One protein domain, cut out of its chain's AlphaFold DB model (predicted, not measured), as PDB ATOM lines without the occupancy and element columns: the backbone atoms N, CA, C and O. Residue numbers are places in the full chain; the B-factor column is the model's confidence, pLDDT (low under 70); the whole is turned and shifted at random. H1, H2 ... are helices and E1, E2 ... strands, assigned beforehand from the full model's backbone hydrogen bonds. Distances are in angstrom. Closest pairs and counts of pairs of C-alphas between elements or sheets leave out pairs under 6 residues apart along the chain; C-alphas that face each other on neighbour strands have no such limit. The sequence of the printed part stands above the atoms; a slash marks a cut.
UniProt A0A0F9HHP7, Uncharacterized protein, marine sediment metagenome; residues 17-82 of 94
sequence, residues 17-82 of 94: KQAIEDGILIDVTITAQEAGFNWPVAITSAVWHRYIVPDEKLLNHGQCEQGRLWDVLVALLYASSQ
ATOM      1  N   LYS A  17      23.712 -86.328 180.927       97.19
ATOM      2  CA  LYS A  17      23.809 -87.790 180.875       97.19
ATOM      3  C   LYS A  17      25.265 -88.237 180.723       97.19
ATOM      4  O   LYS A  17      25.709 -89.049 181.522       97.19
ATOM      5  N   GLN A  18      26.006 -87.639 179.788       98.19
ATOM      6  CA  GLN A  18      27.439 -87.915 179.616       98.19
ATOM      7  C   GLN A  18      28.237 -87.557 180.874       98.19
ATOM      8  O   GLN A  18      29.045 -88.354 181.322       98.19
ATOM      9  N   ALA A  19      27.946 -86.423 181.520       98.12
ATOM     10  CA  ALA A  19      28.599 -86.050 182.777       98.12
ATOM     11  C   ALA A  19      28.387 -87.058 183.917       98.12
ATOM     12  O   ALA A  19      29.263 -87.207 184.769       98.12
ATOM     13  N   ILE A  20      27.231 -87.730 183.941       98.19
ATOM     14  CA  ILE A  20      26.939 -88.803 184.895       98.19
ATOM     15  C   ILE A  20      27.660 -90.095 184.495       98.19
ATOM     16  O   ILE A  20      28.272 -90.733 185.346       98.19
ATOM     17  N   GLU A  21      27.633 -90.461 183.211       98.06
ATOM     18  CA  GLU A  21      28.336 -91.640 182.678       98.06
ATOM     19  C   GLU A  21      29.858 -91.549 182.882       98.06
ATOM     20  O   GLU A  21      30.490 -92.541 183.238       98.06
ATOM     21  N   ASP A  22      30.427 -90.348 182.758       98.19
ATOM     22  CA  ASP A  22      31.847 -90.062 182.988       98.19
ATOM     23  C   ASP A  22      32.204 -89.936 184.485       98.19
ATOM     24  O   ASP A  22      33.371 -89.762 184.839       98.19
ATOM     25  N   GLY A  23      31.213 -89.973 185.385       97.25
ATOM     26  CA  GLY A  23      31.417 -89.849 186.831       97.25
ATOM     27  C   GLY A  23      31.832 -88.451 187.301       97.25
ATOM     28  O   GLY A  23      32.288 -88.292 188.433       97.25
ATOM     29  N   ILE A  24      31.685 -87.417 186.468       98.12
ATOM     30  CA  ILE A  24      31.907 -86.015 186.865       98.12
ATOM     31  C   ILE A  24      30.766 -85.541 187.768       98.12
ATOM     32  O   ILE A  24      30.989 -84.858 188.776       98.12
ATOM     33  N   LEU A  25      29.541 -85.920 187.405       98.50
ATOM     34  CA  LEU A  25      28.342 -85.749 188.207       98.50
ATOM     35  C   LEU A  25      27.908 -87.098 188.776       98.50
ATOM     36  O   LEU A  25      27.890 -88.102 188.077       98.50
ATOM     37  N   ILE A  26      27.507 -87.101 190.039       98.38
ATOM     38  CA  ILE A  26      26.940 -88.265 190.713       98.38
ATOM     39  C   ILE A  26      25.461 -87.996 190.922       98.38
ATOM     40  O   ILE A  26      25.084 -87.002 191.551       98.38
ATOM     41  N   ASP A  27      24.634 -88.862 190.345       98.31
ATOM     42  CA  ASP A  27      23.189 -88.799 190.505       98.31
ATOM     43  C   ASP A  27      22.806 -89.218 191.929       98.31
ATOM     44  O   ASP A  27      23.110 -90.324 192.369       98.31
ATOM     45  N   VAL A  28      22.141 -88.316 192.646       98.19
ATOM     46  CA  VAL A  28      21.651 -88.527 194.016       98.19
ATOM     47  C   VAL A  28      20.133 -88.369 194.084       98.19
ATOM     48  O   VAL A  28      19.573 -88.108 195.146       98.19
ATOM     49  N   THR A  29      19.452 -88.505 192.941       98.06
ATOM     50  CA  THR A  29      18.021 -88.223 192.801       98.06
ATOM     51  C   THR A  29      17.165 -89.016 193.784       98.06
ATOM     52  O   THR A  29      16.245 -88.437 194.348       98.06
ATOM     53  N   ILE A  30      17.472 -90.293 194.041       97.69
ATOM     54  CA  ILE A  30      16.689 -91.123 194.974       97.69
ATOM     55  C   ILE A  30      16.697 -90.501 196.379       97.69
ATOM     56  O   ILE A  30      15.644 -90.166 196.913       97.69
ATOM     57  N   THR A  31      17.877 -90.243 196.946       97.88
ATOM     58  CA  THR A  31      18.003 -89.629 198.278       97.88
ATOM     59  C   THR A  31      17.481 -88.192 198.306       97.88
ATOM     60  O   THR A  31      16.903 -87.752 199.295       97.88
ATOM     61  N   ALA A  32      17.647 -87.439 197.216       97.81
ATOM     62  CA  ALA A  32      17.108 -86.089 197.115       97.81
ATOM     63  C   ALA A  32      15.573 -86.076 197.135       97.81
ATOM     64  O   ALA A  32      14.984 -85.221 197.792       97.81
ATOM     65  N   GLN A  33      14.920 -87.031 196.470       97.50
ATOM     66  CA  GLN A  33      13.466 -87.181 196.525       97.50
ATOM     67  C   GLN A  33      12.995 -87.488 197.946       97.50
ATOM     68  O   GLN A  33      12.066 -86.844 198.428       97.50
ATOM     69  N   GLU A  34      13.676 -88.401 198.644       96.94
ATOM     70  CA  GLU A  34      13.398 -88.704 200.053       96.94
ATOM     71  C   GLU A  34      13.562 -87.466 200.952       96.94
ATOM     72  O   GLU A  34      12.760 -87.246 201.859       96.94
ATOM     73  N   ALA A  35      14.566 -86.626 200.678       95.94
ATOM     74  CA  ALA A  35      14.808 -85.385 201.408       95.94
ATOM     75  C   ALA A  35      13.800 -84.262 201.081       95.94
ATOM     76  O   ALA A  35      13.743 -83.277 201.817       95.94
ATOM     77  N   GLY A  36      13.006 -84.388 200.007       96.19
ATOM     78  CA  GLY A  36      11.943 -83.441 199.636       96.19
ATOM     79  C   GLY A  36      12.164 -82.650 198.341       96.19
ATOM     80  O   GLY A  36      11.429 -81.696 198.076       96.19
ATOM     81  N   PHE A  37      13.153 -83.007 197.516       96.31
ATOM     82  CA  PHE A  37      13.345 -82.394 196.199       96.31
ATOM     83  C   PHE A  37      12.381 -82.978 195.158       96.31
ATOM     84  O   PHE A  37      12.259 -84.189 195.003       96.31
ATOM     85  N   ASN A  38      11.763 -82.100 194.364       95.12
ATOM     86  CA  ASN A  38      10.855 -82.491 193.274       95.12
ATOM     87  C   ASN A  38      11.560 -82.707 191.921       95.12
ATOM     88  O   ASN A  38      10.917 -83.072 190.940       95.12
ATOM     89  N   TRP A  39      12.867 -82.452 191.845       93.56
ATOM     90  CA  TRP A  39      13.641 -82.462 190.602       93.56
ATOM     91  C   TRP A  39      14.812 -83.444 190.703       93.56
ATOM     92  O   TRP A  39      15.299 -83.668 191.810       93.56
ATOM     93  N   PRO A  40      15.315 -83.993 189.580       96.75
ATOM     94  CA  PRO A  40      16.550 -84.770 189.585       96.75
ATOM     95  C   PRO A  40      17.731 -83.946 190.108       96.75
ATOM     96  O   PRO A  40      17.994 -82.844 189.619       96.75
ATOM     97  N   VAL A  41      18.477 -84.494 191.066       97.50
ATOM     98  CA  VAL A  41      19.611 -83.818 191.709       97.50
ATOM     99  C   VAL A  41      20.884 -84.603 191.437       97.50
ATOM    100  O   VAL A  41      20.919 -85.821 191.558       97.50
ATOM    101  N   ALA A  42      21.942 -83.894 191.053       98.19
ATOM    102  CA  ALA A  42      23.288 -84.453 191.020       98.19
ATOM    103  C   ALA A  42      24.253 -83.535 191.763       98.19
ATOM    104  O   ALA A  42      24.066 -82.316 191.773       98.19
ATOM    105  N   ILE A  43      25.294 -84.126 192.336       98.19
ATOM    106  CA  ILE A  43      26.416 -83.412 192.950       98.19
ATOM    107  C   ILE A  43      27.704 -83.728 192.194       98.19
ATOM    108  O   ILE A  43      27.773 -84.704 191.452       98.19
ATOM    109  N   THR A  44      28.737 -82.903 192.345       98.31
ATOM    110  CA  THR A  44      30.029 -83.191 191.711       98.31
ATOM    111  C   THR A  44      30.730 -84.346 192.420       98.31
ATOM    112  O   THR A  44      30.607 -84.512 193.638       98.31
ATOM    113  N   SER A  45      31.544 -85.102 191.685       98.19
ATOM    114  CA  SER A  45      32.397 -86.144 192.272       98.19
ATOM    115  C   SER A  45      33.338 -85.599 193.348       98.19
ATOM    116  O   SER A  45      33.603 -86.266 194.346       98.19
ATOM    117  N   ALA A  46      33.783 -84.347 193.209       97.88
ATOM    118  CA  ALA A  46      34.574 -83.670 194.230       97.88
ATOM    119  C   ALA A  46      33.812 -83.518 195.556       97.88
ATOM    120  O   ALA A  46      34.407 -83.729 196.611       97.88
ATOM    121  N   VAL A  47      32.518 -83.172 195.523       97.31
ATOM    122  CA  VAL A  47      31.692 -83.113 196.740       97.31
ATOM    123  C   VAL A  47      31.536 -84.508 197.336       97.31
ATOM    124  O   VAL A  47      31.748 -84.685 198.535       97.31
ATOM    125  N   TRP A  48      31.243 -85.499 196.493       98.06
ATOM    126  CA  TRP A  48      31.064 -86.878 196.929       98.06
ATOM    127  C   TRP A  48      32.298 -87.430 197.639       98.06
ATOM    128  O   TRP A  48      32.245 -87.748 198.823       98.06
ATOM    129  N   HIS A  49      33.442 -87.472 196.959       97.12
ATOM    130  CA  HIS A  49      34.633 -88.132 197.486       97.12
ATOM    131  C   HIS A  49      35.324 -87.366 198.615       97.12
ATOM    132  O   HIS A  49      36.035 -87.981 199.401       97.12
ATOM    133  N   ARG A  50      35.167 -86.036 198.694       95.69
ATOM    134  CA  ARG A  50      35.843 -85.233 199.730       95.69
ATOM    135  C   ARG A  50      35.005 -85.001 200.978       95.69
ATOM    136  O   ARG A  50      35.585 -84.755 202.029       95.69
ATOM    137  N   TYR A  51      33.677 -85.013 200.862       95.56
ATOM    138  CA  TYR A  51      32.799 -84.630 201.971       95.56
ATOM    139  C   TYR A  51      31.734 -85.667 202.299       95.56
ATOM    140  O   TYR A  51      31.392 -85.782 203.474       95.56
ATOM    141  N   ILE A  52      31.207 -86.396 201.310       97.31
ATOM    142  CA  ILE A  52      30.153 -87.394 201.538       97.31
ATOM    143  C   ILE A  52      30.753 -88.723 201.978       97.31
ATOM    144  O   ILE A  52      30.306 -89.269 202.981       97.31
ATOM    145  N   VAL A  53      31.782 -89.206 201.275       97.44
ATOM    146  CA  VAL A  53      32.525 -90.410 201.663       97.44
ATOM    147  C   VAL A  53      33.295 -90.116 202.954       97.44
ATOM    148  O   VAL A  53      34.211 -89.290 202.931       97.44
ATOM    149  N   PRO A  54      32.921 -90.730 204.091       95.94
ATOM    150  CA  PRO A  54      33.629 -90.521 205.345       95.94
ATOM    151  C   PRO A  54      35.008 -91.186 205.296       95.94
ATOM    152  O   PRO A  54      35.173 -92.272 204.737       95.94
ATOM    153  N   ASP A  55      35.996 -90.555 205.928       95.25
ATOM    154  CA  ASP A  55      37.270 -91.217 206.203       95.25
ATOM    155  C   ASP A  55      37.122 -92.259 207.329       95.25
ATOM    156  O   ASP A  55      36.086 -92.364 207.994       95.25
ATOM    157  N   GLU A  56      38.174 -93.042 207.570       96.12
ATOM    158  CA  GLU A  56      38.168 -94.092 208.595       96.12
ATOM    159  C   GLU A  56      37.860 -93.543 209.995       96.12
ATOM    160  O   GLU A  56      37.167 -94.179 210.792       96.12
ATOM    161  N   LYS A  57      38.325 -92.326 210.298       95.56
ATOM    162  CA  LYS A  57      38.040 -91.688 211.578       95.56
ATOM    163  C   LYS A  57      36.545 -91.422 211.697       95.56
ATOM    164  O   LYS A  57      35.960 -91.793 212.707       95.56
ATOM    165  N   LEU A  58      35.919 -90.815 210.697       94.62
ATOM    166  CA  LEU A  58      34.489 -90.516 210.689       94.62
ATOM    167  C   LEU A  58      33.637 -91.792 210.721       94.62
ATOM    168  O   LEU A  58      32.673 -91.840 211.487       94.62
ATOM    169  N   LEU A  59      34.028 -92.842 209.991       94.75
ATOM    170  CA  LEU A  59      33.387 -94.164 210.057       94.75
ATOM    171  C   LEU A  59      33.386 -94.719 211.488       94.75
ATOM    172  O   LEU A  59      32.345 -95.143 211.990       94.75
ATOM    173  N   ASN A  60      34.519 -94.628 212.192       95.88
ATOM    174  CA  ASN A  60      34.632 -95.050 213.592       95.88
ATOM    175  C   ASN A  60      33.783 -94.201 214.559       95.88
ATOM    176  O   ASN A  60      33.452 -94.663 215.650       95.88
ATOM    177  N   HIS A  61      33.397 -92.982 214.165       94.75
ATOM    178  CA  HIS A  61      32.448 -92.135 214.899       94.75
ATOM    179  C   HIS A  61      30.991 -92.332 214.435       94.75
ATOM    180  O   HIS A  61      30.119 -91.544 214.800       94.75
ATOM    181  N   GLY A  62      30.710 -93.366 213.635       94.62
ATOM    182  CA  GLY A  62      29.362 -93.728 213.192       94.62
ATOM    183  C   GLY A  62      28.820 -92.898 212.026       94.62
ATOM    184  O   GLY A  62      27.625 -92.949 211.749       94.62
ATOM    185  N   GLN A  63      29.667 -92.123 211.345       95.81
ATOM    186  CA  GLN A  63      29.265 -91.380 210.151       95.81
ATOM    187  C   GLN A  63      29.165 -92.315 208.946       95.81
ATOM    188  O   GLN A  63      29.974 -93.226 208.790       95.81
ATOM    189  N   CYS A  64      28.205 -92.062 208.058       96.06
ATOM    190  CA  CYS A  64      28.020 -92.824 206.827       96.06
ATOM    191  C   CYS A  64      27.722 -91.902 205.640       96.06
ATOM    192  O   CYS A  64      27.264 -90.772 205.818       96.06
ATOM    193  N   GLU A  65      27.949 -92.408 204.427       96.75
ATOM    194  CA  GLU A  65      27.689 -91.686 203.173       96.75
ATOM    195  C   GLU A  65      26.246 -91.181 203.097       96.75
ATOM    196  O   GLU A  65      26.014 -90.004 202.828       96.75
ATOM    197  N   GLN A  66      25.279 -92.049 203.416       96.19
ATOM    198  CA  GLN A  66      23.855 -91.715 203.382       96.19
ATOM    199  C   GLN A  66      23.511 -90.558 204.329       96.19
ATOM    200  O   GLN A  66      22.820 -89.624 203.932       96.19
ATOM    201  N   GLY A  67      24.000 -90.601 205.574       96.06
ATOM    202  CA  GLY A  67      23.732 -89.559 206.566       96.06
ATOM    203  C   GLY A  67      24.352 -88.222 206.166       96.06
ATOM    204  O   GLY A  67      23.685 -87.195 206.188       96.06
ATOM    205  N   ARG A  68      25.602 -88.242 205.696       97.06
ATOM    206  CA  ARG A  68      26.297 -87.023 205.263       97.06
ATOM    207  C   ARG A  68      25.677 -86.423 204.005       97.06
ATOM    208  O   ARG A  68      25.577 -85.204 203.897       97.06
ATOM    209  N   LEU A  69      25.228 -87.256 203.065       98.06
ATOM    210  CA  LEU A  69      24.458 -86.805 201.906       98.06
ATOM    211  C   LEU A  69      23.149 -86.142 202.343       98.06
ATOM    212  O   LEU A  69      22.806 -85.073 201.835       98.06
ATOM    213  N   TRP A  70      22.453 -86.738 203.312       97.50
ATOM    214  CA  TRP A  70      21.232 -86.180 203.881       97.50
ATOM    215  C   TRP A  70      21.463 -84.795 204.495       97.50
ATOM    216  O   TRP A  70      20.708 -83.868 204.202       97.50
ATOM    217  N   ASP A  71      22.544 -84.622 205.262       96.50
ATOM    218  CA  ASP A  71      22.910 -83.331 205.856       96.50
ATOM    219  C   ASP A  71      23.086 -82.236 204.790       96.50
ATOM    220  O   ASP A  71      22.576 -81.123 204.947       96.50
ATOM    221  N   VAL A  72      23.748 -82.548 203.666       97.38
ATOM    222  CA  VAL A  72      23.906 -81.600 202.546       97.38
ATOM    223  C   VAL A  72      22.561 -81.254 201.914       97.38
ATOM    224  O   VAL A  72      22.276 -80.077 201.680       97.38
ATOM    225  N   LEU A  73      21.739 -82.264 201.623       97.31
ATOM    226  CA  LEU A  73      20.462 -82.087 200.932       97.31
ATOM    227  C   LEU A  73      19.475 -81.271 201.769       97.31
ATOM    228  O   LEU A  73      18.868 -80.332 201.254       97.31
ATOM    229  N   VAL A  74      19.357 -81.569 203.062       96.50
ATOM    230  CA  VAL A  74      18.469 -80.835 203.972       96.50
ATOM    231  C   VAL A  74      18.951 -79.398 204.168       96.50
ATOM    232  O   VAL A  74      18.136 -78.473 204.130       96.50
ATOM    233  N   ALA A  75      20.263 -79.177 204.314       96.25
ATOM    234  CA  ALA A  75      20.817 -77.830 204.419       96.25
ATOM    235  C   ALA A  75      20.540 -76.996 203.155       96.25
ATOM    236  O   ALA A  75      20.152 -75.828 203.260       96.25
ATOM    237  N   LEU A  76      20.679 -77.595 201.967       95.69
ATOM    238  CA  LEU A  76      20.335 -76.945 200.702       95.69
ATOM    239  C   LEU A  76      18.834 -76.653 200.604       95.69
ATOM    240  O   LEU A  76      18.461 -75.532 200.261       95.69
ATOM    241  N   LEU A  77      17.976 -77.622 200.927       94.12
ATOM    242  CA  LEU A  77      16.524 -77.453 200.858       94.12
ATOM    243  C   LEU A  77      16.066 -76.308 201.773       94.12
ATOM    244  O   LEU A  77      15.341 -75.412 201.336       94.12
ATOM    245  N   TYR A  78      16.574 -76.263 203.006       94.62
ATOM    246  CA  TYR A  78      16.305 -75.174 203.945       94.62
ATOM    247  C   TYR A  78      16.846 -73.818 203.465       94.62
ATOM    248  O   TYR A  78      16.212 -72.782 203.664       94.62
ATOM    249  N   ALA A  79      18.009 -73.790 202.814       94.94
ATOM    250  CA  ALA A  79      18.539 -72.555 202.243       94.94
ATOM    251  C   ALA A  79      17.718 -72.074 201.031       94.94
ATOM    252  O   ALA A  79      17.554 -70.866 200.851       94.94
ATOM    253  N   SER A  80      17.179 -73.001 200.231       93.19
ATOM    254  CA  SER A  80      16.334 -72.700 199.068       93.19
ATOM    255  C   SER A  80      14.935 -72.216 199.425       93.19
ATOM    256  O   SER A  80      14.353 -71.448 198.673       93.19
ATOM    257  N   SER A  81      14.395 -72.581 200.589       91.25
ATOM    258  CA  SER A  81      13.076 -72.088 201.009       91.25
ATOM    259  C   SER A  81      13.082 -70.600 201.378       91.25
ATOM    260  O   SER A  81      12.030 -69.967 201.434       91.25
ATOM    261  N   GLN A  82      14.265 -70.028 201.612       92.00
ATOM    262  CA  GLN A  82      14.453 -68.636 202.025       92.00
ATOM    263  C   GLN A  82      14.886 -67.716 200.877       92.00
ATOM    264  O   GLN A  82      14.993 -66.505 201.071       92.00
TER     265      GLN A  82
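Overview. This is residues 17 to 82 of the 94 residues of an uncharacterized protein of marine sediment metagenome (UniProt A0A0F9HHP7). The short antiparallel pair of strands E1 and E2 makes one side of a small, mostly helical body, the long helix H5 makes the opposite side, and H2 and H3 bridge between them, one toward each end of the pair. H1 packs on E1 at the side away from H5, and at the far end a loop with H4 sticks out, residues 56 to 61. The printed part has 66 residues, with five named helices and two named strands in the order H1, E1, H2, E2, H3, H4, H5. It is only just compact, close to loose, with a radius of gyration of the C-alphas of 12.6 A and spans of 34 by 32 by 18 A.

Along the chain. E1 is residues 25 to 27, 6.4 A long, and E2 is residues 42 to 44, 6.9 A. H5, residues 65 to 80, is 22.5 A long, from C-alpha 65 at (27.689, -91.686, 203.173) to C-alpha 80 at (16.334, -72.700, 199.068). H2 is residues 29 to 35 and H3 residues 45 to 52, each 9.6 A. H1, residues 17 to 21, begins with C-alpha 17 at (23.809, -87.790, 180.875), and H4 is residues 56 to 60; each is 6.2 A.

Arrangement. E1 and E2 are antiparallel at 147 degrees, with N 26 and O 43 2.8 A apart, within hydrogen-bond range. The closest C-alphas of H1 and E1, Ala 19 and Leu 25, are 5.4 A apart. H2 touches residues 69 to 74 of H5, closest C-alphas Ala 35 and Val 74 at 6.4 A, at a steep tilt of 68 degrees, only just short of about perpendicular, the same way. H3 touches residues 65 to 69 of H5, closest C-alphas Ile 52 and Glu 65 at 5.2 A, about perpendicular at 78 degrees. H2 and H3 are apart. In H1, H2, H3, H4 and H5 every O i to N i+4 pair is within hydrogen-bond range.

Size, cuts and confidence. The two C-alphas farthest apart, those of Gln 18 and His 61, are 35.9 A apart. The printed part has no cut and no long link. Its mean pLDDT is 96.6, and no printed residue is under 70.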